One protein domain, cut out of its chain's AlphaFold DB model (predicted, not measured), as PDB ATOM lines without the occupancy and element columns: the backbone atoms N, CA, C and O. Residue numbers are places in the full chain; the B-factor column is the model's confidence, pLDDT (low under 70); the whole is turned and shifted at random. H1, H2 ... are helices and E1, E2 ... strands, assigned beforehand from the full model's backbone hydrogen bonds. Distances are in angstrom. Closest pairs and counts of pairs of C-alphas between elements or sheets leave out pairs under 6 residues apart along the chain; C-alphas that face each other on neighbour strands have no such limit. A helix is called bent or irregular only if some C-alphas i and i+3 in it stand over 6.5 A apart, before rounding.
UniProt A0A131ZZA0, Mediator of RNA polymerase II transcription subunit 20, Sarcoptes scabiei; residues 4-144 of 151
ATOM      1  N   SER A   4      17.060 -26.771  16.560       98.12
ATOM      2  CA  SER A   4      18.139 -27.637  17.030       98.12
ATOM      3  C   SER A   4      17.744 -28.375  18.310       98.12
ATOM      4  O   SER A   4      17.163 -27.786  19.230       98.12
ATOM      5  N   SER A   5      18.053 -29.671  18.363       98.31
ATOM      6  CA  SER A   5      17.850 -30.535  19.529       98.31
ATOM      7  C   SER A   5      19.179 -31.105  20.005       98.31
ATOM      8  O   SER A   5      19.921 -31.694  19.215       98.31
ATOM      9  N   VAL A   6      19.466 -30.947  21.298       98.38
ATOM     10  CA  VAL A   6      20.727 -31.367  21.927       98.38
ATOM     11  C   VAL A   6      20.484 -32.549  22.867       98.38
ATOM     12  O   VAL A   6      19.537 -32.552  23.653       98.38
ATOM     13  N   HIS A   7      21.355 -33.555  22.807       97.50
ATOM     14  CA  HIS A   7      21.232 -34.808  23.548       97.50
ATOM     15  C   HIS A   7      22.574 -35.263  24.127       97.50
ATOM     16  O   HIS A   7      23.617 -35.134  23.489       97.50
ATOM     17  N   ILE A   8      22.527 -35.876  25.311       95.56
ATOM     18  CA  ILE A   8      23.586 -36.762  25.807       95.56
ATOM     19  C   ILE A   8      23.254 -38.171  25.311       95.56
ATOM     20  O   ILE A   8      22.147 -38.651  25.554       95.56
ATOM     21  N   ILE A   9      24.184 -38.820  24.607       94.00
ATOM     22  CA  ILE A   9      23.940 -40.124  23.958       94.00
ATOM     23  C   ILE A   9      24.873 -41.246  24.427       94.00
ATOM     24  O   ILE A   9      24.810 -42.362  23.914       94.00
ATOM     25  N   SER A  10      25.742 -40.959  25.391       88.56
ATOM     26  CA  SER A  10      26.520 -41.960  26.121       88.56
ATOM     27  C   SER A  10      27.037 -41.380  27.435       88.56
ATOM     28  O   SER A  10      27.136 -40.160  27.596       88.56
ATOM     29  N   ASP A  11      27.384 -42.272  28.356       77.62
ATOM     30  CA  ASP A  11      28.064 -41.949  29.606       77.62
ATOM     31  C   ASP A  11      29.585 -42.166  29.503       77.62
ATOM     32  O   ASP A  11      30.124 -42.520  28.451       77.62
ATOM     33  N   VAL A  12      30.287 -41.967  30.623       76.69
ATOM     34  CA  VAL A  12      31.748 -42.101  30.732       76.69
ATOM     35  C   VAL A  12      32.252 -43.486  30.311       76.69
ATOM     36  O   VAL A  12      33.350 -43.590  29.769       76.69
ATOM     37  N   SER A  13      31.473 -44.541  30.566       76.06
ATOM     38  CA  SER A  13      31.916 -45.929  30.409       76.06
ATOM     39  C   SER A  13      31.856 -46.407  28.961       76.06
ATOM     40  O   SER A  13      32.770 -47.074  28.485       76.06
ATOM     41  N   SER A  14      30.798 -46.018  28.253       78.00
ATOM     42  CA  SER A  14      30.518 -46.434  26.877       78.00
ATOM     43  C   SER A  14      31.030 -45.430  25.842       78.00
ATOM     44  O   SER A  14      31.273 -45.778  24.689       78.00
ATOM     45  N   GLY A  15      31.221 -44.169  26.236       78.06
ATOM     46  CA  GLY A  15      31.491 -43.067  25.319       78.06
ATOM     47  C   GLY A  15      32.676 -43.259  24.368       78.06
ATOM     48  O   GLY A  15      32.458 -43.191  23.161       78.06
ATOM     49  N   PRO A  16      33.909 -43.525  24.834       80.12
ATOM     50  CA  PRO A  16      35.076 -43.554  23.948       80.12
ATOM     51  C   PRO A  16      34.952 -44.514  22.754       80.12
ATOM     52  O   PRO A  16      35.409 -44.186  21.668       80.12
ATOM     53  N   GLN A  17      34.282 -45.656  22.923       83.25
ATOM     54  CA  GLN A  17      34.077 -46.640  21.849       83.25
ATOM     55  C   GLN A  17      32.892 -46.277  20.937       83.25
ATOM     56  O   GLN A  17      32.891 -46.555  19.737       83.25
ATOM     57  N   MET A  18      31.865 -45.631  21.495       90.75
ATOM     58  CA  MET A  18      30.637 -45.324  20.761       90.75
ATOM     59  C   MET A  18      30.806 -44.160  19.778       90.75
ATOM     60  O   MET A  18      30.114 -44.133  18.762       90.75
ATOM     61  N   ILE A  19      31.724 -43.213  20.023       93.06
ATOM     62  CA  ILE A  19      31.875 -42.045  19.137       93.06
ATOM     63  C   ILE A  19      32.327 -42.443  17.730       93.06
ATOM     64  O   ILE A  19      31.769 -41.947  16.754       93.06
ATOM     65  N   GLU A  20      33.274 -43.376  17.621       93.06
ATOM     66  CA  GLU A  20      33.763 -43.894  16.339       93.06
ATOM     67  C   GLU A  20      32.654 -44.653  15.601       93.06
ATOM     68  O   GLU A  20      32.436 -44.440  14.410       93.06
ATOM     69  N   THR A  21      31.875 -45.452  16.335       95.00
ATOM     70  CA  THR A  21      30.709 -46.173  15.803       95.00
ATOM     71  C   THR A  21      29.677 -45.209  15.208       95.00
ATOM     72  O   THR A  21      29.230 -45.383  14.076       95.00
ATOM     73  N   TYR A  22      29.321 -44.147  15.934       96.94
ATOM     74  CA  TYR A  22      28.363 -43.150  15.453       96.94
ATOM     75  C   TYR A  22      28.892 -42.363  14.247       96.94
ATOM     76  O   TYR A  22      28.126 -42.055  13.334       96.94
ATOM     77  N   GLN A  23      30.195 -42.065  14.206       96.44
ATOM     78  CA  GLN A  23      30.821 -41.437  13.039       96.44
ATOM     79  C   GLN A  23      30.787 -42.355  11.812       96.44
ATOM     80  O   GLN A  23      30.419 -41.894  10.733       96.44
ATOM     81  N   ALA A  24      31.086 -43.647  11.970       97.19
ATOM     82  CA  ALA A  24      30.999 -44.624  10.885       97.19
ATOM     83  C   ALA A  24      29.561 -44.759  10.350       97.19
ATOM     84  O   ALA A  24      29.343 -44.791   9.138       97.19
ATOM     85  N   ASN A  25      28.560 -44.752  11.237       97.88
ATOM     86  CA  ASN A  25      27.151 -44.767  10.839       97.88
ATOM     87  C   ASN A  25      26.765 -43.513  10.032       97.88
ATOM     88  O   ASN A  25      26.052 -43.617   9.036       97.88
ATOM     89  N   LEU A  26      27.262 -42.331  10.412       98.31
ATOM     90  CA  LEU A  26      27.047 -41.095   9.647       98.31
ATOM     91  C   LEU A  26      27.676 -41.164   8.247       98.31
ATOM     92  O   LEU A  26      27.053 -40.736   7.272       98.31
ATOM     93  N   GLU A  27      28.874 -41.738   8.123       97.75
ATOM     94  CA  GLU A  27      29.520 -41.970   6.823       97.75
ATOM     95  C   GLU A  27      28.701 -42.938   5.956       97.75
ATOM     96  O   GLU A  27      28.485 -42.669   4.771       97.75
ATOM     97  N   ALA A  28      28.157 -44.010   6.546       98.19
ATOM     98  CA  ALA A  28      27.276 -44.956   5.857       98.19
ATOM     99  C   ALA A  28      25.972 -44.302   5.357       98.19
ATOM    100  O   ALA A  28      25.479 -44.639   4.278       98.19
ATOM    101  N   LEU A  29      25.456 -43.304   6.085       98.00
ATOM    102  CA  LEU A  29      24.323 -42.464   5.674       98.00
ATOM    103  C   LEU A  29      24.691 -41.403   4.625       98.00
ATOM    104  O   LEU A  29      23.830 -40.631   4.203       98.00
ATOM    105  N   ARG A  30      25.952 -41.366   4.175       97.94
ATOM    106  CA  ARG A  30      26.498 -40.384   3.222       97.94
ATOM    107  C   ARG A  30      26.511 -38.951   3.759       97.94
ATOM    108  O   ARG A  30      26.560 -38.000   2.972       97.94
ATOM    109  N   ALA A  31      26.502 -38.780   5.082       98.38
ATOM    110  CA  ALA A  31      26.741 -37.479   5.688       98.38
ATOM    111  C   ALA A  31      28.182 -37.037   5.396       98.38
ATOM    112  O   ALA A  31      29.125 -37.829   5.443       98.38
ATOM    113  N   LYS A  32      28.371 -35.753   5.097       98.31
ATOM    114  CA  LYS A  32      29.681 -35.192   4.750       98.31
ATOM    115  C   LYS A  32      30.257 -34.424   5.926       98.31
ATOM    116  O   LYS A  32      29.593 -33.540   6.467       98.31
ATOM    117  N   LYS A  33      31.513 -34.698   6.281       98.12
ATOM    118  CA  LYS A  33      32.280 -33.869   7.223       98.12
ATOM    119  C   LYS A  33      32.337 -32.434   6.688       98.12
ATOM    120  O   LYS A  33      32.730 -32.214   5.549       98.12
ATOM    121  N   SER A  34      31.928 -31.467   7.507       97.62
ATOM    122  CA  SER A  34      31.857 -30.045   7.132       97.62
ATOM    123  C   SER A  34      32.757 -29.139   7.982       97.62
ATOM    124  O   SER A  34      32.877 -27.954   7.681       97.62
ATOM    125  N   GLY A  35      33.381 -29.662   9.037       97.00
ATOM    126  CA  GLY A  35      34.310 -28.921   9.895       97.00
ATOM    127  C   GLY A  35      34.280 -29.425  11.330       97.00
ATOM    128  O   GLY A  35      33.573 -30.378  11.636       97.00
ATOM    129  N   THR A  36      35.021 -28.791  12.222       97.38
ATOM    130  CA  THR A  36      34.958 -29.080  13.659       97.38
ATOM    131  C   THR A  36      33.996 -28.119  14.359       97.38
ATOM    132  O   THR A  36      33.623 -27.083  13.806       97.38
ATOM    133  N   PHE A  37      33.561 -28.470  15.566       96.50
ATOM    134  CA  PHE A  37      32.866 -27.548  16.461       96.50
ATOM    135  C   PHE A  37      33.445 -27.643  17.873       96.50
ATOM    136  O   PHE A  37      34.003 -28.673  18.267       96.50
ATOM    137  N   LEU A  38      33.321 -26.540  18.600       96.81
ATOM    138  CA  LEU A  38      33.815 -26.378  19.955       96.81
ATOM    139  C   LEU A  38      32.805 -25.544  20.740       96.81
ATOM    140  O   LEU A  38      32.394 -24.480  20.278       96.81
ATOM    141  N   ILE A  39      32.402 -26.043  21.902       95.56
ATOM    142  CA  ILE A  39      31.561 -25.325  22.860       95.56
ATOM    143  C   ILE A  39      32.312 -25.287  24.174       95.56
ATOM    144  O   ILE A  39      32.708 -26.328  24.693       95.56
ATOM    145  N   GLU A  40      32.483 -24.087  24.707       91.94
ATOM    146  CA  GLU A  40      33.209 -23.842  25.943       91.94
ATOM    147  C   GLU A  40      32.254 -23.154  26.915       91.94
ATOM    148  O   GLU A  40      31.690 -22.101  26.621       91.94
ATOM    149  N   CYS A  41      32.027 -23.787  28.062       87.81
ATOM    150  CA  CYS A  41      31.228 -23.240  29.145       87.81
ATOM    151  C   CYS A  41      32.139 -23.022  30.348       87.81
ATOM    152  O   CYS A  41      32.477 -23.953  31.093       87.81
ATOM    153  N   ASP A  42      32.523 -21.762  30.524       80.31
ATOM    154  CA  ASP A  42      33.274 -21.316  31.682       80.31
ATOM    155  C   ASP A  42      32.306 -21.113  32.857       80.31
ATOM    156  O   ASP A  42      31.290 -20.421  32.760       80.31
ATOM    157  N   THR A  43      32.598 -21.744  33.992       64.94
ATOM    158  CA  THR A  43      31.861 -21.517  35.237       64.94
ATOM    159  C   THR A  43      32.599 -20.525  36.118       64.94
ATOM    160  O   THR A  43      33.698 -20.816  36.572       64.94
ATOM    161  N   TYR A  44      31.952 -19.409  36.457       57.41
ATOM    162  CA  TYR A  44      32.481 -18.395  37.383       57.41
ATOM    163  C   TYR A  44      32.457 -18.810  38.873       57.41
ATOM    164  O   TYR A  44      32.760 -18.002  39.745       57.41
ATOM    165  N   TYR A  45      32.082 -20.055  39.188       53.84
ATOM    166  CA  TYR A  45      32.018 -20.566  40.562       53.84
ATOM    167  C   TYR A  45      33.343 -21.207  41.004       53.84
ATOM    168  O   TYR A  45      34.189 -21.549  40.186       53.84
ATOM    169  N   SER A  46      33.491 -21.417  42.316       52.94
ATOM    170  CA  SER A  46      34.699 -21.842  43.051       52.94
ATOM    171  C   SER A  46      35.382 -23.153  42.614       52.94
ATOM    172  O   SER A  46      36.338 -23.576  43.262       52.94
ATOM    173  N   ASN A  47      34.905 -23.819  41.559       59.53
ATOM    174  CA  ASN A  47      35.577 -24.949  40.930       59.53
ATOM    175  C   ASN A  47      35.843 -24.608  39.448       59.53
ATOM    176  O   ASN A  47      34.903 -24.620  38.651       59.53
ATOM    177  N   PRO A  48      37.094 -24.295  39.066       62.06
ATOM    178  CA  PRO A  48      37.447 -23.724  37.763       62.06
ATOM    179  C   PRO A  48      37.440 -24.746  36.614       62.06
ATOM    180  O   PRO A  48      37.994 -24.486  35.548       62.06
ATOM    181  N   ALA A  49      36.876 -25.938  36.817       73.88
ATOM    182  CA  ALA A  49      36.891 -26.976  35.801       73.88
ATOM    183  C   ALA A  49      35.985 -26.578  34.626       73.88
ATOM    184  O   ALA A  49      34.758 -26.623  34.713       73.88
ATOM    185  N   ARG A  50      36.626 -26.189  33.524       86.25
ATOM    186  CA  ARG A  50      35.993 -25.816  32.261       86.25
ATOM    187  C   ARG A  50      35.219 -26.991  31.676       86.25
ATOM    188  O   ARG A  50      35.780 -28.079  31.539       86.25
ATOM    189  N   MET A  51      33.951 -26.771  31.338       91.12
ATOM    190  CA  MET A  51      33.175 -27.740  30.568       91.12
ATOM    191  C   MET A  51      33.389 -27.458  29.082       91.12
ATOM    192  O   MET A  51      33.187 -26.331  28.634       91.12
ATOM    193  N   GLU A  52      33.786 -28.473  28.328       94.56
ATOM    194  CA  GLU A  52      34.050 -28.366  26.896       94.56
ATOM    195  C   GLU A  52      33.295 -29.458  26.138       94.56
ATOM    196  O   GLU A  52      33.162 -30.576  26.630       94.56
ATOM    197  N   VAL A  53      32.814 -29.148  24.935       96.88
ATOM    198  CA  VAL A  53      32.402 -30.143  23.940       96.88
ATOM    199  C   VAL A  53      33.196 -29.901  22.674       96.88
ATOM    200  O   VAL A  53      33.054 -28.854  22.045       96.88
ATOM    201  N   ARG A  54      34.003 -30.883  22.278       97.12
ATOM    202  CA  ARG A  54      34.794 -30.839  21.048       97.12
ATOM    203  C   ARG A  54      34.377 -31.967  20.128       97.12
ATOM    204  O   ARG A  54      34.289 -33.119  20.554       97.12
ATOM    205  N   GLY A  55      34.150 -31.657  18.857       97.25
ATOM    206  CA  GLY A  55      33.722 -32.688  17.925       97.25
ATOM    207  C   GLY A  55      33.720 -32.306  16.457       97.25
ATOM    208  O   GLY A  55      34.239 -31.269  16.039       97.25
ATOM    209  N   GLN A  56      33.113 -33.194  15.676       98.38
ATOM    210  CA  GLN A  56      33.000 -33.102  14.229       98.38
ATOM    211  C   GLN A  56      31.591 -32.641  13.846       98.38
ATOM    212  O   GLN A  56      30.587 -33.158  14.341       98.38
ATOM    213  N   LYS A  57      31.528 -31.681  12.924       98.62
ATOM    214  CA  LYS A  57      30.314 -31.239  12.243       98.62
ATOM    215  C   LYS A  57      30.145 -32.004  10.934       98.62
ATOM    216  O   LYS A  57      31.097 -32.143  10.154       98.62
ATOM    217  N   TRP A  58      28.915 -32.415  10.671       98.69
ATOM    218  CA  TRP A  58      28.480 -33.121   9.478       98.69
ATOM    219  C   TRP A  58      27.287 -32.413   8.845       98.69
ATOM    220  O   TRP A  58      26.521 -31.744   9.536       98.69
ATOM    221  N   ILE A  59      27.139 -32.572   7.534       98.44
ATOM    222  CA  ILE A  59      25.975 -32.125   6.770       98.44
ATOM    223  C   ILE A  59      25.360 -33.338   6.078       98.44
ATOM    224  O   ILE A  59      26.065 -34.093   5.402       98.44
ATOM    225  N   LEU A  60      24.048 -33.492   6.222       98.25
ATOM    226  CA  LEU A  60      23.245 -34.466   5.494       98.25
ATOM    227  C   LEU A  60      21.977 -33.768   4.998       98.25
ATOM    228  O   LEU A  60      21.056 -33.539   5.774       98.25
ATOM    229  N   ASN A  61      21.936 -33.428   3.707       96.06
ATOM    230  CA  ASN A  61      20.865 -32.622   3.112       96.06
ATOM    231  C   ASN A  61      20.630 -31.330   3.922       96.06
ATOM    232  O   ASN A  61      21.564 -30.554   4.114       96.06
ATOM    233  N   ASP A  62      19.414 -31.140   4.431       97.12
ATOM    234  CA  ASP A  62      18.990 -29.970   5.203       97.12
ATOM    235  C   ASP A  62      19.358 -30.038   6.698       97.12
ATOM    236  O   ASP A  62      18.950 -29.173   7.482       97.12
ATOM    237  N   PHE A  63      20.096 -31.076   7.103       98.44
ATOM    238  CA  PHE A  63      20.506 -31.293   8.483       98.44
ATOM    239  C   PHE A  63      21.975 -30.959   8.712       98.44
ATOM    240  O   PHE A  63      22.855 -31.343   7.934       98.44
ATOM    241  N   VAL A  64      22.243 -30.335   9.856       98.56
ATOM    242  CA  VAL A  64      23.585 -30.219  10.429       98.56
ATOM    243  C   VAL A  64      23.649 -31.077  11.686       98.56
ATOM    244  O   VAL A  64      22.792 -30.987  12.560       98.56
ATOM    245  N   ILE A  65      24.672 -31.923  11.777       98.69
ATOM    246  CA  ILE A  65      24.861 -32.859  12.888       98.69
ATOM    247  C   ILE A  65      26.205 -32.545  13.538       98.69
ATOM    248  O   ILE A  65      27.245 -32.581  12.878       98.69
ATOM    249  N   LYS A  66      26.204 -32.223  14.830       98.75
ATOM    250  CA  LYS A  66      27.413 -31.941  15.614       98.75
ATOM    251  C   LYS A  66      27.547 -33.042  16.658       98.75
ATOM    252  O   LYS A  66      26.719 -33.155  17.555       98.75
ATOM    253  N   LEU A  67      28.572 -33.876  16.503       98.06
ATOM    254  CA  LEU A  67      28.840 -35.023  17.369       98.06
ATOM    255  C   LEU A  67      30.198 -34.836  18.045       98.06
ATOM    256  O   LEU A  67      31.218 -34.744  17.355       98.06
ATOM    257  N   GLY A  68      30.217 -34.767  19.376       96.94
ATOM    258  CA  GLY A  68      31.431 -34.426  20.114       96.94
ATOM    259  C   GLY A  68      31.519 -35.018  21.510       96.94
ATOM    260  O   GLY A  68      30.520 -35.385  22.125       96.94
ATOM    261  N   SER A  69      32.748 -35.085  22.006       95.94
ATOM    262  CA  SER A  69      33.063 -35.521  23.361       95.94
ATOM    263  C   SER A  69      32.963 -34.342  24.314       95.94
ATOM    264  O   SER A  69      33.554 -33.291  24.068       95.94
ATOM    265  N   CYS A  70      32.236 -34.535  25.408       95.19
ATOM    266  CA  CYS A  70      32.123 -33.595  26.506       95.19
ATOM    267  C   CYS A  70      33.151 -33.923  27.594       95.19
ATOM    268  O   CYS A  70      33.237 -35.072  28.046       95.19
ATOM    269  N   THR A  71      33.910 -32.922  28.033       92.62
ATOM    270  CA  THR A  71      34.912 -33.039  29.092       92.62
ATOM    271  C   THR A  71      34.706 -31.982  30.172       92.62
ATOM    272  O   THR A  71      34.233 -30.879  29.911       92.62
ATOM    273  N   LEU A  72      35.082 -32.322  31.405       90.44
ATOM    274  CA  LEU A  72      35.196 -31.386  32.523       90.44
ATOM    275  C   LEU A  72      36.671 -31.314  32.932       90.44
ATOM    276  O   LEU A  72      37.198 -32.243  33.560       90.44
ATOM    277  N   GLY A  73      37.355 -30.244  32.522       86.94
ATOM    278  CA  GLY A  73      38.815 -30.220  32.448       86.94
ATOM    279  C   GLY A  73      39.319 -31.294  31.475       86.94
ATOM    280  O   GLY A  73      38.804 -31.428  30.368       86.94
ATOM    281  N   ALA A  74      40.281 -32.109  31.909       85.62
ATOM    282  CA  ALA A  74      40.813 -33.222  31.114       85.62
ATOM    283  C   ALA A  74      39.954 -34.504  31.169       85.62
ATOM    284  O   ALA A  74      40.255 -35.482  30.490       85.62
ATOM    285  N   ASN A  75      38.901 -34.537  31.991       88.88
ATOM    286  CA  ASN A  75      38.145 -35.762  32.232       88.88
ATOM    287  C   ASN A  75      36.962 -35.881  31.275       88.88
ATOM    288  O   ASN A  75      36.081 -35.022  31.288       88.88
ATOM    289  N   PHE A  76      36.892 -36.981  30.524       91.81
ATOM    290  CA  PHE A  76      35.714 -37.329  29.732       91.81
ATOM    291  C   PHE A  76      34.463 -37.471  30.613       91.81
ATOM    292  O   PHE A  76      34.523 -37.929  31.763       91.81
ATOM    293  N   ARG A  77      33.323 -37.032  30.076       92.12
ATOM    294  CA  ARG A  77      32.030 -37.038  30.763       92.12
ATOM    295  C   ARG A  77      30.920 -37.704  29.960       92.12
ATOM    296  O   ARG A  77      30.167 -38.477  30.540       92.12
ATOM    297  N   ALA A  78      30.812 -37.409  28.668       94.50
ATOM    298  CA  ALA A  78      29.729 -37.907  27.822       94.50
ATOM    299  C   ALA A  78      30.031 -37.695  26.333       94.50
ATOM    300  O   ALA A  78      30.870 -36.862  25.991       94.50
ATOM    301  N   ILE A  79      29.296 -38.364  25.440       96.25
ATOM    302  CA  ILE A  79      29.123 -37.878  24.062       96.25
ATOM    303  C   ILE A  79      27.878 -36.999  24.004       96.25
ATOM    304  O   ILE A  79      26.801 -37.391  24.466       96.25
ATOM    305  N   MET A  80      28.021 -35.837  23.374       97.06
ATOM    306  CA  MET A  80      26.920 -34.948  23.039       97.06
ATOM    307  C   MET A  80      26.647 -34.944  21.540       97.06
ATOM    308  O   MET A  80      27.559 -35.008  20.711       97.06
ATOM    309  N   LEU A  81      25.364 -34.850  21.221       98.19
ATOM    310  CA  LEU A  81      24.843 -34.790  19.871       98.19
ATOM    311  C   LEU A  81      23.871 -33.625  19.754       98.19
ATOM    312  O   LEU A  81      22.887 -33.558  20.483       98.19
ATOM    313  N   GLU A  82      24.128 -32.750  18.797       98.50
ATOM    314  CA  GLU A  82      23.198 -31.725  18.356       98.50
ATOM    315  C   GLU A  82      22.780 -32.011  16.912       98.50
ATOM    316  O   GLU A  82      23.632 -32.207  16.040       98.50
ATOM    317  N   ILE A  83      21.469 -32.041  16.670       98.56
ATOM    318  CA  ILE A  83      20.881 -32.171  15.335       98.56
ATOM    319  C   ILE A  83      20.078 -30.911  15.047       98.56
ATOM    320  O   ILE A  83      19.160 -30.563  15.786       98.56
ATOM    321  N   GLU A  84      20.420 -30.266  13.945       98.25
ATOM    322  CA  GLU A  84      19.864 -29.006  13.484       98.25
ATOM    323  C   GLU A  84      19.130 -29.231  12.153       98.25
ATOM    324  O   GLU A  84      19.693 -29.835  11.243       98.25
ATOM    325  N   TYR A  85      17.891 -28.746  12.034       98.25
ATOM    326  CA  TYR A  85      17.089 -28.784  10.806       98.25
ATOM    327  C   TYR A  85      16.757 -27.356  10.348       98.25
ATOM    328  O   TYR A  85      16.026 -26.629  11.026       98.25
ATOM    329  N   GLY A  86      17.308 -26.942   9.203       94.75
ATOM    330  CA  GLY A  86      17.202 -25.568   8.681       94.75
ATOM    331  C   GLY A  86      15.841 -25.142   8.081       94.75
ATOM    332  O   GLY A  86      15.482 -23.966   8.145       94.75
ATOM    333  N   PRO A  87      15.021 -26.026   7.494       95.69
ATOM    334  CA  PRO A  87      13.756 -25.616   6.874       95.69
ATOM    335  C   PRO A  87      12.617 -25.252   7.842       95.69
ATOM    336  O   PRO A  87      11.522 -24.931   7.385       95.69
ATOM    337  N   CYS A  88      12.824 -25.293   9.164       95.31
ATOM    338  CA  CYS A  88      11.758 -25.090  10.147       95.31
ATOM    339  C   CYS A  88      12.161 -24.128  11.273       95.31
ATOM    340  O   CYS A  88      13.335 -24.013  11.610       95.31
ATOM    341  N   SER A  89      11.181 -23.448  11.867       96.25
ATOM    342  CA  SER A  89      11.321 -22.621  13.078       96.25
ATOM    343  C   SER A  89      10.360 -23.030  14.199       96.25
ATOM    344  O   SER A  89      10.404 -22.424  15.261       96.25
ATOM    345  N   ILE A  90       9.503 -24.034  13.982       97.75
ATOM    346  CA  ILE A  90       8.525 -24.524  14.963       97.75
ATOM    347  C   ILE A  90       8.871 -25.979  15.301       97.75
ATOM    348  O   ILE A  90       8.673 -26.849  14.447       97.75
ATOM    349  N   PRO A  91       9.384 -26.287  16.507       98.06
ATOM    350  CA  PRO A  91       9.923 -27.616  16.795       98.06
ATOM    351  C   PRO A  91       8.924 -28.766  16.634       98.06
ATOM    352  O   PRO A  91       9.300 -29.828  16.145       98.06
ATOM    353  N   ALA A  92       7.645 -28.560  16.962       98.06
ATOM    354  CA  ALA A  92       6.599 -29.566  16.776       98.06
ATOM    355  C   ALA A  92       6.465 -30.037  15.325       98.06
ATOM    356  O   ALA A  92       6.174 -31.207  15.094       98.06
ATOM    357  N   ASN A  93       6.743 -29.165  14.356       97.88
ATOM    358  CA  ASN A  93       6.585 -29.483  12.940       97.88
ATOM    359  C   ASN A  93       7.754 -30.303  12.373       97.88
ATOM    360  O   ASN A  93       7.613 -30.890  11.305       97.88
ATOM    361  N   CYS A  94       8.912 -30.332  13.043       97.62
ATOM    362  CA  CYS A  94      10.107 -31.027  12.551       97.62
ATOM    363  C   CYS A  94      10.695 -32.051  13.528       97.62
ATOM    364  O   CYS A  94      11.628 -32.767  13.162       97.62
ATOM    365  N   TRP A  95      10.168 -32.156  14.751       98.00
ATOM    366  CA  TRP A  95      10.709 -33.045  15.778       98.00
ATOM    367  C   TRP A  95      10.784 -34.503  15.325       98.00
ATOM    368  O   TRP A  95      11.795 -35.160  15.567       98.00
ATOM    369  N   ASP A  96       9.755 -35.009  14.643       98.12
ATOM    370  CA  ASP A  96       9.766 -36.394  14.170       98.12
ATOM    371  C   ASP A  96      10.900 -36.648  13.170       98.12
ATOM    372  O   ASP A  96      11.589 -37.655  13.303       98.12
ATOM    373  N   LEU A  97      11.199 -35.690  12.284       97.94
ATOM    374  CA  LEU A  97      12.330 -35.776  11.354       97.94
ATOM    375  C   LEU A  97      13.677 -35.796  12.090       97.94
ATOM    376  O   LEU A  97      14.541 -36.620  11.794       97.94
ATOM    377  N   ILE A  98      13.850 -34.909  13.077       98.19
ATOM    378  CA  ILE A  98      15.065 -34.840  13.906       98.19
ATOM    379  C   ILE A  98      15.268 -36.154  14.673       98.19
ATOM    380  O   ILE A  98      16.368 -36.712  14.694       98.19
ATOM    381  N   LYS A  99      14.200 -36.664  15.291       97.88
ATOM    382  CA  LYS A  99      14.197 -37.909  16.064       97.88
ATOM    383  C   LYS A  99      14.508 -39.115  15.185       97.88
ATOM    384  O   LYS A  99      15.329 -39.943  15.576       97.88
ATOM    385  N   GLU A 100      13.856 -39.238  14.031       98.19
ATOM    386  CA  GLU A 100      14.093 -40.337  13.095       98.19
ATOM    387  C   GLU A 100      15.529 -40.327  12.589       98.19
ATOM    388  O   GLU A 100      16.209 -41.344  12.725       98.19
ATOM    389  N   LEU A 101      16.026 -39.174  12.124       98.06
ATOM    390  CA  LEU A 101      17.419 -39.030  11.713       98.06
ATOM    391  C   LEU A 101      18.371 -39.439  12.838       98.06
ATOM    392  O   LEU A 101      19.241 -40.275  12.616       98.06
ATOM    393  N   GLY A 102      18.185 -38.913  14.049       97.62
ATOM    394  CA  GLY A 102      18.989 -39.292  15.208       97.62
ATOM    395  C   GLY A 102      19.038 -40.807  15.418       97.62
ATOM    396  O   GLY A 102      20.111 -41.405  15.520       97.62
ATOM    397  N   ARG A 103      17.872 -41.457  15.390       96.81
ATOM    398  CA  ARG A 103      17.756 -42.906  15.594       96.81
ATOM    399  C   ARG A 103      18.468 -43.743  14.539       96.81
ATOM    400  O   ARG A 103      18.899 -44.846  14.866       96.81
ATOM    401  N   THR A 104      18.629 -43.237  13.315       96.62
ATOM    402  CA  THR A 104      19.310 -43.988  12.248       96.62
ATOM    403  C   THR A 104      20.784 -44.265  12.540       96.62
ATOM    404  O   THR A 104      21.289 -45.288  12.088       96.62
ATOM    405  N   PHE A 105      21.471 -43.407  13.308       96.31
ATOM    406  CA  PHE A 105      22.906 -43.566  13.579       96.31
ATOM    407  C   PHE A 105      23.262 -43.765  15.055       96.31
ATOM    408  O   PHE A 105      24.348 -44.283  15.316       96.31
ATOM    409  N   VAL A 106      22.375 -43.428  16.006       95.19
ATOM    410  CA  VAL A 106      22.593 -43.687  17.450       95.19
ATOM    411  C   VAL A 106      21.635 -44.710  18.068       95.19
ATOM    412  O   VAL A 106      21.701 -44.976  19.267       95.19
ATOM    413  N   GLY A 107      20.722 -45.288  17.283       91.50
ATOM    414  CA  GLY A 107      19.706 -46.213  17.788       91.50
ATOM    415  C   GLY A 107      18.611 -45.520  18.620       91.50
ATOM    416  O   GLY A 107      18.408 -44.309  18.522       91.50
ATOM    417  N   PRO A 108      17.860 -46.253  19.463       92.56
ATOM    418  CA  PRO A 108      16.632 -45.754  20.098       92.56
ATOM    419  C   PRO A 108      16.849 -44.747  21.247       92.56
ATOM    420  O   PRO A 108      15.885 -44.384  21.921       92.56
ATOM    421  N   ILE A 109      18.084 -44.281  21.469       90.31
ATOM    422  CA  ILE A 109      18.470 -43.378  22.566       90.31
ATOM    423  C   ILE A 109      17.677 -42.064  22.509       90.31
ATOM    424  O   ILE A 109      17.204 -41.559  23.530       90.31
ATOM    425  N   ILE A 110      17.469 -41.528  21.304       93.19
ATOM    426  CA  ILE A 110      16.672 -40.315  21.100       93.19
ATOM    427  C   ILE A 110      15.193 -40.700  21.089       93.19
ATOM    428  O   ILE A 110      14.667 -41.238  20.115       93.19
ATOM    429  N   SER A 111      14.501 -40.437  22.194       92.25
ATOM    430  CA  SER A 111      13.073 -40.750  22.355       92.25
ATOM    431  C   SER A 111      12.187 -39.518  22.503       92.25
ATOM    432  O   SER A 111      11.065 -39.512  21.997       92.25
ATOM    433  N   LYS A 112      12.702 -38.467  23.138       94.94
ATOM    434  CA  LYS A 112      12.011 -37.202  23.397       94.94
ATOM    435  C   LYS A 112      12.990 -36.026  23.289       94.94
ATOM    436  O   LYS A 112      14.194 -36.247  23.470       94.94
ATOM    437  N   PRO A 113      12.507 -34.804  23.011       96.06
ATOM    438  CA  PRO A 113      13.363 -33.627  23.033       96.06
ATOM    439  C   PRO A 113      13.839 -33.347  24.464       96.06
ATOM    440  O   PRO A 113      13.244 -33.819  25.441       96.06
ATOM    441  N   HIS A 114      14.917 -32.571  24.597       95.75
ATOM    442  CA  HIS A 114      15.348 -32.065  25.900       95.75
ATOM    443  C   HIS A 114      14.243 -31.203  26.545       95.75
ATOM    444  O   HIS A 114      13.436 -30.601  25.839       95.75
ATOM    445  N   GLN A 115      14.211 -31.113  27.881       96.38
ATOM    446  CA  GLN A 115      13.124 -30.460  28.625       96.38
ATOM    447  C   GLN A 115      12.890 -29.000  28.201       96.38
ATOM    448  O   GLN A 115      11.740 -28.580  28.093       96.38
ATOM    449  N   HIS A 116      13.962 -28.253  27.914       97.88
ATOM    450  CA  HIS A 116      13.862 -26.888  27.382       97.88
ATOM    451  C   HIS A 116      13.180 -26.851  26.011       97.88
ATOM    452  O   HIS A 116      12.253 -26.084  25.803       97.88
ATOM    453  N   LEU A 117      13.579 -27.715  25.074       97.75
ATOM    454  CA  LEU A 117      12.939 -27.765  23.756       97.75
ATOM    455  C   LEU A 117      11.485 -28.254  23.850       97.75
ATOM    456  O   LEU A 117      10.619 -27.764  23.131       97.75
ATOM    457  N   LEU A 118      11.203 -29.178  24.773       97.75
ATOM    458  CA  LEU A 118       9.861 -29.701  25.014       97.75
ATOM    459  C   LEU A 118       8.870 -28.597  25.414       97.75
ATOM    460  O   LEU A 118       7.723 -28.629  24.972       97.75
ATOM    461  N   SER A 119       9.293 -27.607  26.207       97.81
ATOM    462  CA  SER A 119       8.436 -26.468  26.574       97.81
ATOM    463  C   SER A 119       8.261 -25.450  25.443       97.81
ATOM    464  O   SER A 119       7.365 -24.616  25.520       97.81
ATOM    465  N   LYS A 120       9.066 -25.549  24.377       97.25
ATOM    466  CA  LYS A 120       9.080 -24.650  23.212       97.25
ATOM    467  C   LYS A 120       8.495 -25.260  21.944       97.25
ATOM    468  O   LYS A 120       8.583 -24.659  20.879       97.25
ATOM    469  N   MET A 121       7.863 -26.431  22.037       97.06
ATOM    470  CA  MET A 121       7.416 -27.199  20.868       97.06
ATOM    471  C   MET A 121       6.532 -26.411  19.892       97.06
ATOM    472  O   MET A 121       6.662 -26.585  18.686       97.06
ATOM    473  N   ASN A 122       5.679 -25.518  20.397       97.75
ATOM    474  CA  ASN A 122       4.747 -24.724  19.586       97.75
ATOM    475  C   ASN A 122       5.126 -23.234  19.514       97.75
ATOM    476  O   ASN A 122       4.297 -22.404  19.146       97.75
ATOM    477  N   GLU A 123       6.356 -22.887  19.892       97.12
ATOM    478  CA  GLU A 123       6.881 -21.523  19.840       97.12
ATOM    479  C   GLU A 123       7.861 -21.355  18.670       97.12
ATOM    480  O   GLU A 123       8.359 -22.330  18.102       97.12
ATOM    481  N   ILE A 124       8.155 -20.101  18.314       97.31
ATOM    482  CA  ILE A 124       9.227 -19.789  17.365       97.31
ATOM    483  C   ILE A 124      10.567 -20.053  18.049       97.31
ATOM    484  O   ILE A 124      10.929 -19.375  19.010       97.31
ATOM    485  N   TYR A 125      11.311 -21.010  17.510       98.00
ATOM    486  CA  TYR A 125      12.639 -21.364  17.980       98.00
ATOM    487  C   TYR A 125      13.631 -20.222  17.760       98.00
ATOM    488  O   TYR A 125      13.766 -19.690  16.653       98.00
ATOM    489  N   CYS A 126      14.369 -19.883  18.811       96.62
ATOM    490  CA  CYS A 126      15.434 -18.895  18.795       96.62
ATOM    491  C   CYS A 126      16.791 -19.569  19.059       96.62
ATOM    492  O   CYS A 126      16.865 -20.530  19.820       96.62
ATOM    493  N   PRO A 127      17.916 -19.040  18.538       94.44
ATOM    494  CA  PRO A 127      19.247 -19.595  18.823       94.44
ATOM    495  C   PRO A 127      19.589 -19.705  20.322       94.44
ATOM    496  O   PRO A 127      20.372 -20.563  20.725       94.44
ATOM    497  N   VAL A 128      18.983 -18.858  21.164       96.12
ATOM    498  CA  VAL A 128      19.130 -18.916  22.626       96.12
ATOM    499  C   VAL A 128      18.583 -20.221  23.222       96.12
ATOM    500  O   VAL A 128      19.085 -20.688  24.242       96.12
ATOM    501  N   ASP A 129      17.622 -20.872  22.562       97.81
ATOM    502  CA  ASP A 129      17.075 -22.153  23.006       97.81
ATOM    503  C   ASP A 129      18.114 -23.277  22.920       97.81
ATOM    504  O   ASP A 129      18.137 -24.163  23.775       97.81
ATOM    505  N   THR A 130      19.036 -23.229  21.949       97.62
ATOM    506  CA  THR A 130      20.192 -24.139  21.904       97.62
ATOM    507  C   THR A 130      21.088 -23.936  23.124       97.62
ATOM    508  O   THR A 130      21.519 -24.903  23.751       97.62
ATOM    509  N   ILE A 131      21.342 -22.676  23.495       96.25
ATOM    510  CA  ILE A 131      22.199 -22.321  24.636       96.25
ATOM    511  C   ILE A 131      21.588 -22.846  25.940       96.25
ATOM    512  O   ILE A 131      22.289 -23.449  26.752       96.25
ATOM    513  N   HIS A 132      20.277 -22.677  26.127       96.94
ATOM    514  CA  HIS A 132      19.575 -23.216  27.290       96.94
ATOM    515  C   HIS A 132      19.632 -24.747  27.353       96.94
ATOM    516  O   HIS A 132      19.926 -25.292  28.416       96.94
ATOM    517  N   GLN A 133      19.460 -25.443  26.222       98.00
ATOM    518  CA  GLN A 133      19.628 -26.900  26.170       98.00
ATOM    519  C   GLN A 133      21.035 -27.342  26.605       98.00
ATOM    520  O   GLN A 133      21.156 -28.239  27.439       98.00
ATOM    521  N   TYR A 134      22.100 -26.708  26.100       97.06
ATOM    522  CA  TYR A 134      23.470 -27.019  26.533       97.06
ATOM    523  C   TYR A 134      23.685 -26.748  28.023       97.06
ATOM    524  O   TYR A 134      24.250 -27.592  28.717       97.06
ATOM    525  N   ASN A 135      23.211 -25.608  28.530       94.19
ATOM    526  CA  ASN A 135      23.360 -25.247  29.940       94.19
ATOM    527  C   ASN A 135      22.712 -26.280  30.870       94.19
ATOM    528  O   ASN A 135      23.331 -26.707  31.849       94.19
ATOM    529  N   ASP A 136      21.498 -26.722  30.551       95.19
ATOM    530  CA  ASP A 136      20.784 -27.724  31.340       95.19
ATOM    531  C   ASP A 136      21.500 -29.082  31.324       95.19
ATOM    532  O   ASP A 136      21.703 -29.692  32.380       95.19
ATOM    533  N   LEU A 137      21.971 -29.522  30.153       95.19
ATOM    534  CA  LEU A 137      22.727 -30.769  30.003       95.19
ATOM    535  C   LEU A 137      24.086 -30.709  30.718       95.19
ATOM    536  O   LEU A 137      24.476 -31.660  31.395       95.19
ATOM    537  N   PHE A 138      24.797 -29.582  30.665       93.62
ATOM    538  CA  PHE A 138      26.032 -29.398  31.430       93.62
ATOM    539  C   PHE A 138      25.786 -29.432  32.937       93.62
ATOM    540  O   PHE A 138      26.586 -30.009  33.680       93.62
ATOM    541  N   ASN A 139      24.678 -28.860  33.407       91.06
ATOM    542  CA  ASN A 139      24.283 -28.950  34.810       91.06
ATOM    543  C   ASN A 139      23.947 -30.393  35.216       91.06
ATOM    544  O   ASN A 139      24.303 -30.808  36.320       91.06
ATOM    545  N   GLN A 140      23.321 -31.176  34.332       91.38
ATOM    546  CA  GLN A 140      23.092 -32.608  34.544       91.38
ATOM    547  C   GLN A 140      24.416 -33.377  34.673       91.38
ATOM    548  O   GLN A 140      24.596 -34.115  35.641       91.38
ATOM    549  N   ILE A 141      25.360 -33.158  33.756       90.25
ATOM    550  CA  ILE A 141      26.678 -33.813  33.769       90.25
ATOM    551  C   ILE A 141      27.452 -33.476  35.050       90.25
ATOM    552  O   ILE A 141      28.045 -34.355  35.674       90.25
ATOM    553  N   LYS A 142      27.425 -32.212  35.492       86.19
ATOM    554  CA  LYS A 142      28.097 -31.784  36.732       86.19
ATOM    555  C   LYS A 142      27.540 -32.485  37.970       86.19
ATOM    556  O   LYS A 142      28.316 -32.855  38.844       86.19
ATOM    557  N   LYS A 143      26.223 -32.704  38.036       83.81
ATOM    558  CA  LYS A 143      25.576 -33.422  39.151       83.81
ATOM    559  C   LYS A 143      25.945 -34.909  39.203       83.81
ATOM    560  O   LYS A 143      25.851 -35.503  40.269       83.81
ATOM    561  N   GLN A 144      26.351 -35.498  38.078       75.31
ATOM    562  CA  GLN A 144      26.773 -36.900  37.984       75.31
ATOM    563  C   GLN A 144      28.258 -37.110  38.321       75.31
ATOM    564  O   GLN A 144      28.682 -38.247  38.517       75.31
TER     565      GLN A 144
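This is residues 4 to 144 of the 151 residues of the protein "Mediator of RNA polymerase II transcription subunit 20" of Sarcoptes scabiei (UniProt A0A131ZZA0). A twisted, curled sheet of five strands has H1 and H2 over one face and H4 over the other, three layers, helices on both faces; the short H3 packs on H4's residues 129 to 133. The printed part has 141 residues, ordered E1 H1 E2 E3 E4 E5 H2 H3 H4, mixed in class. The sheet, E1 E5 E4 E3 E2, is antiparallel; E2 to E5 form a meander, each strand the antiparallel neighbour of the one before. The whole is compact, radius of gyration of the C-alphas 14.6 A, spans 42 by 34 by 26 A.

Find C-alpha 4 at (18.139, -27.637, 17.030); E1 runs from there to residue 10. Next come H1, residues 15 to 28, and E2, residues 32 to 41. E3, residues 51 to 60, E4, 63 to 72, and E5, 75 to 85, measure 27.8, 28.2 and 30.8 A. H2, residues 91 to 109, is irregular: C-alphas 105 and 108 are 9.3 A apart. After H3, residues 115 to 119, H4 runs from residue 127 to C-alpha 144 at (26.773, -36.900, 37.984), 26.9 A.

Look for N and O within hydrogen-bond range: N 7 and O 81, 2.8 A, between E1 and E5; in the hairpins, N 66 and O 82, 2.8 A, E4 and E5; N 58 and O 65, 2.8 A, E3 and E4; N 53 and O 39, 2.8 A, E2 and E3. H1's residues 22 to 26 touch H2, closest C-alphas Asn 25 and Phe 105, 5.2 A. H4 is on the opposite face from H1; its closest C-alpha to E1 is Gln 133, 6.3 A from that of Val 6. H3 has every O i to N i+4 pair within range, H1 8 of 10, H2 10 of 15, H4 13 of 14.

The farthest C-alphas, Arg 30 and Ser 46, are 44.7 A apart. The printed part has no cut and no long link; residues 43 to 48 have pLDDT under 70.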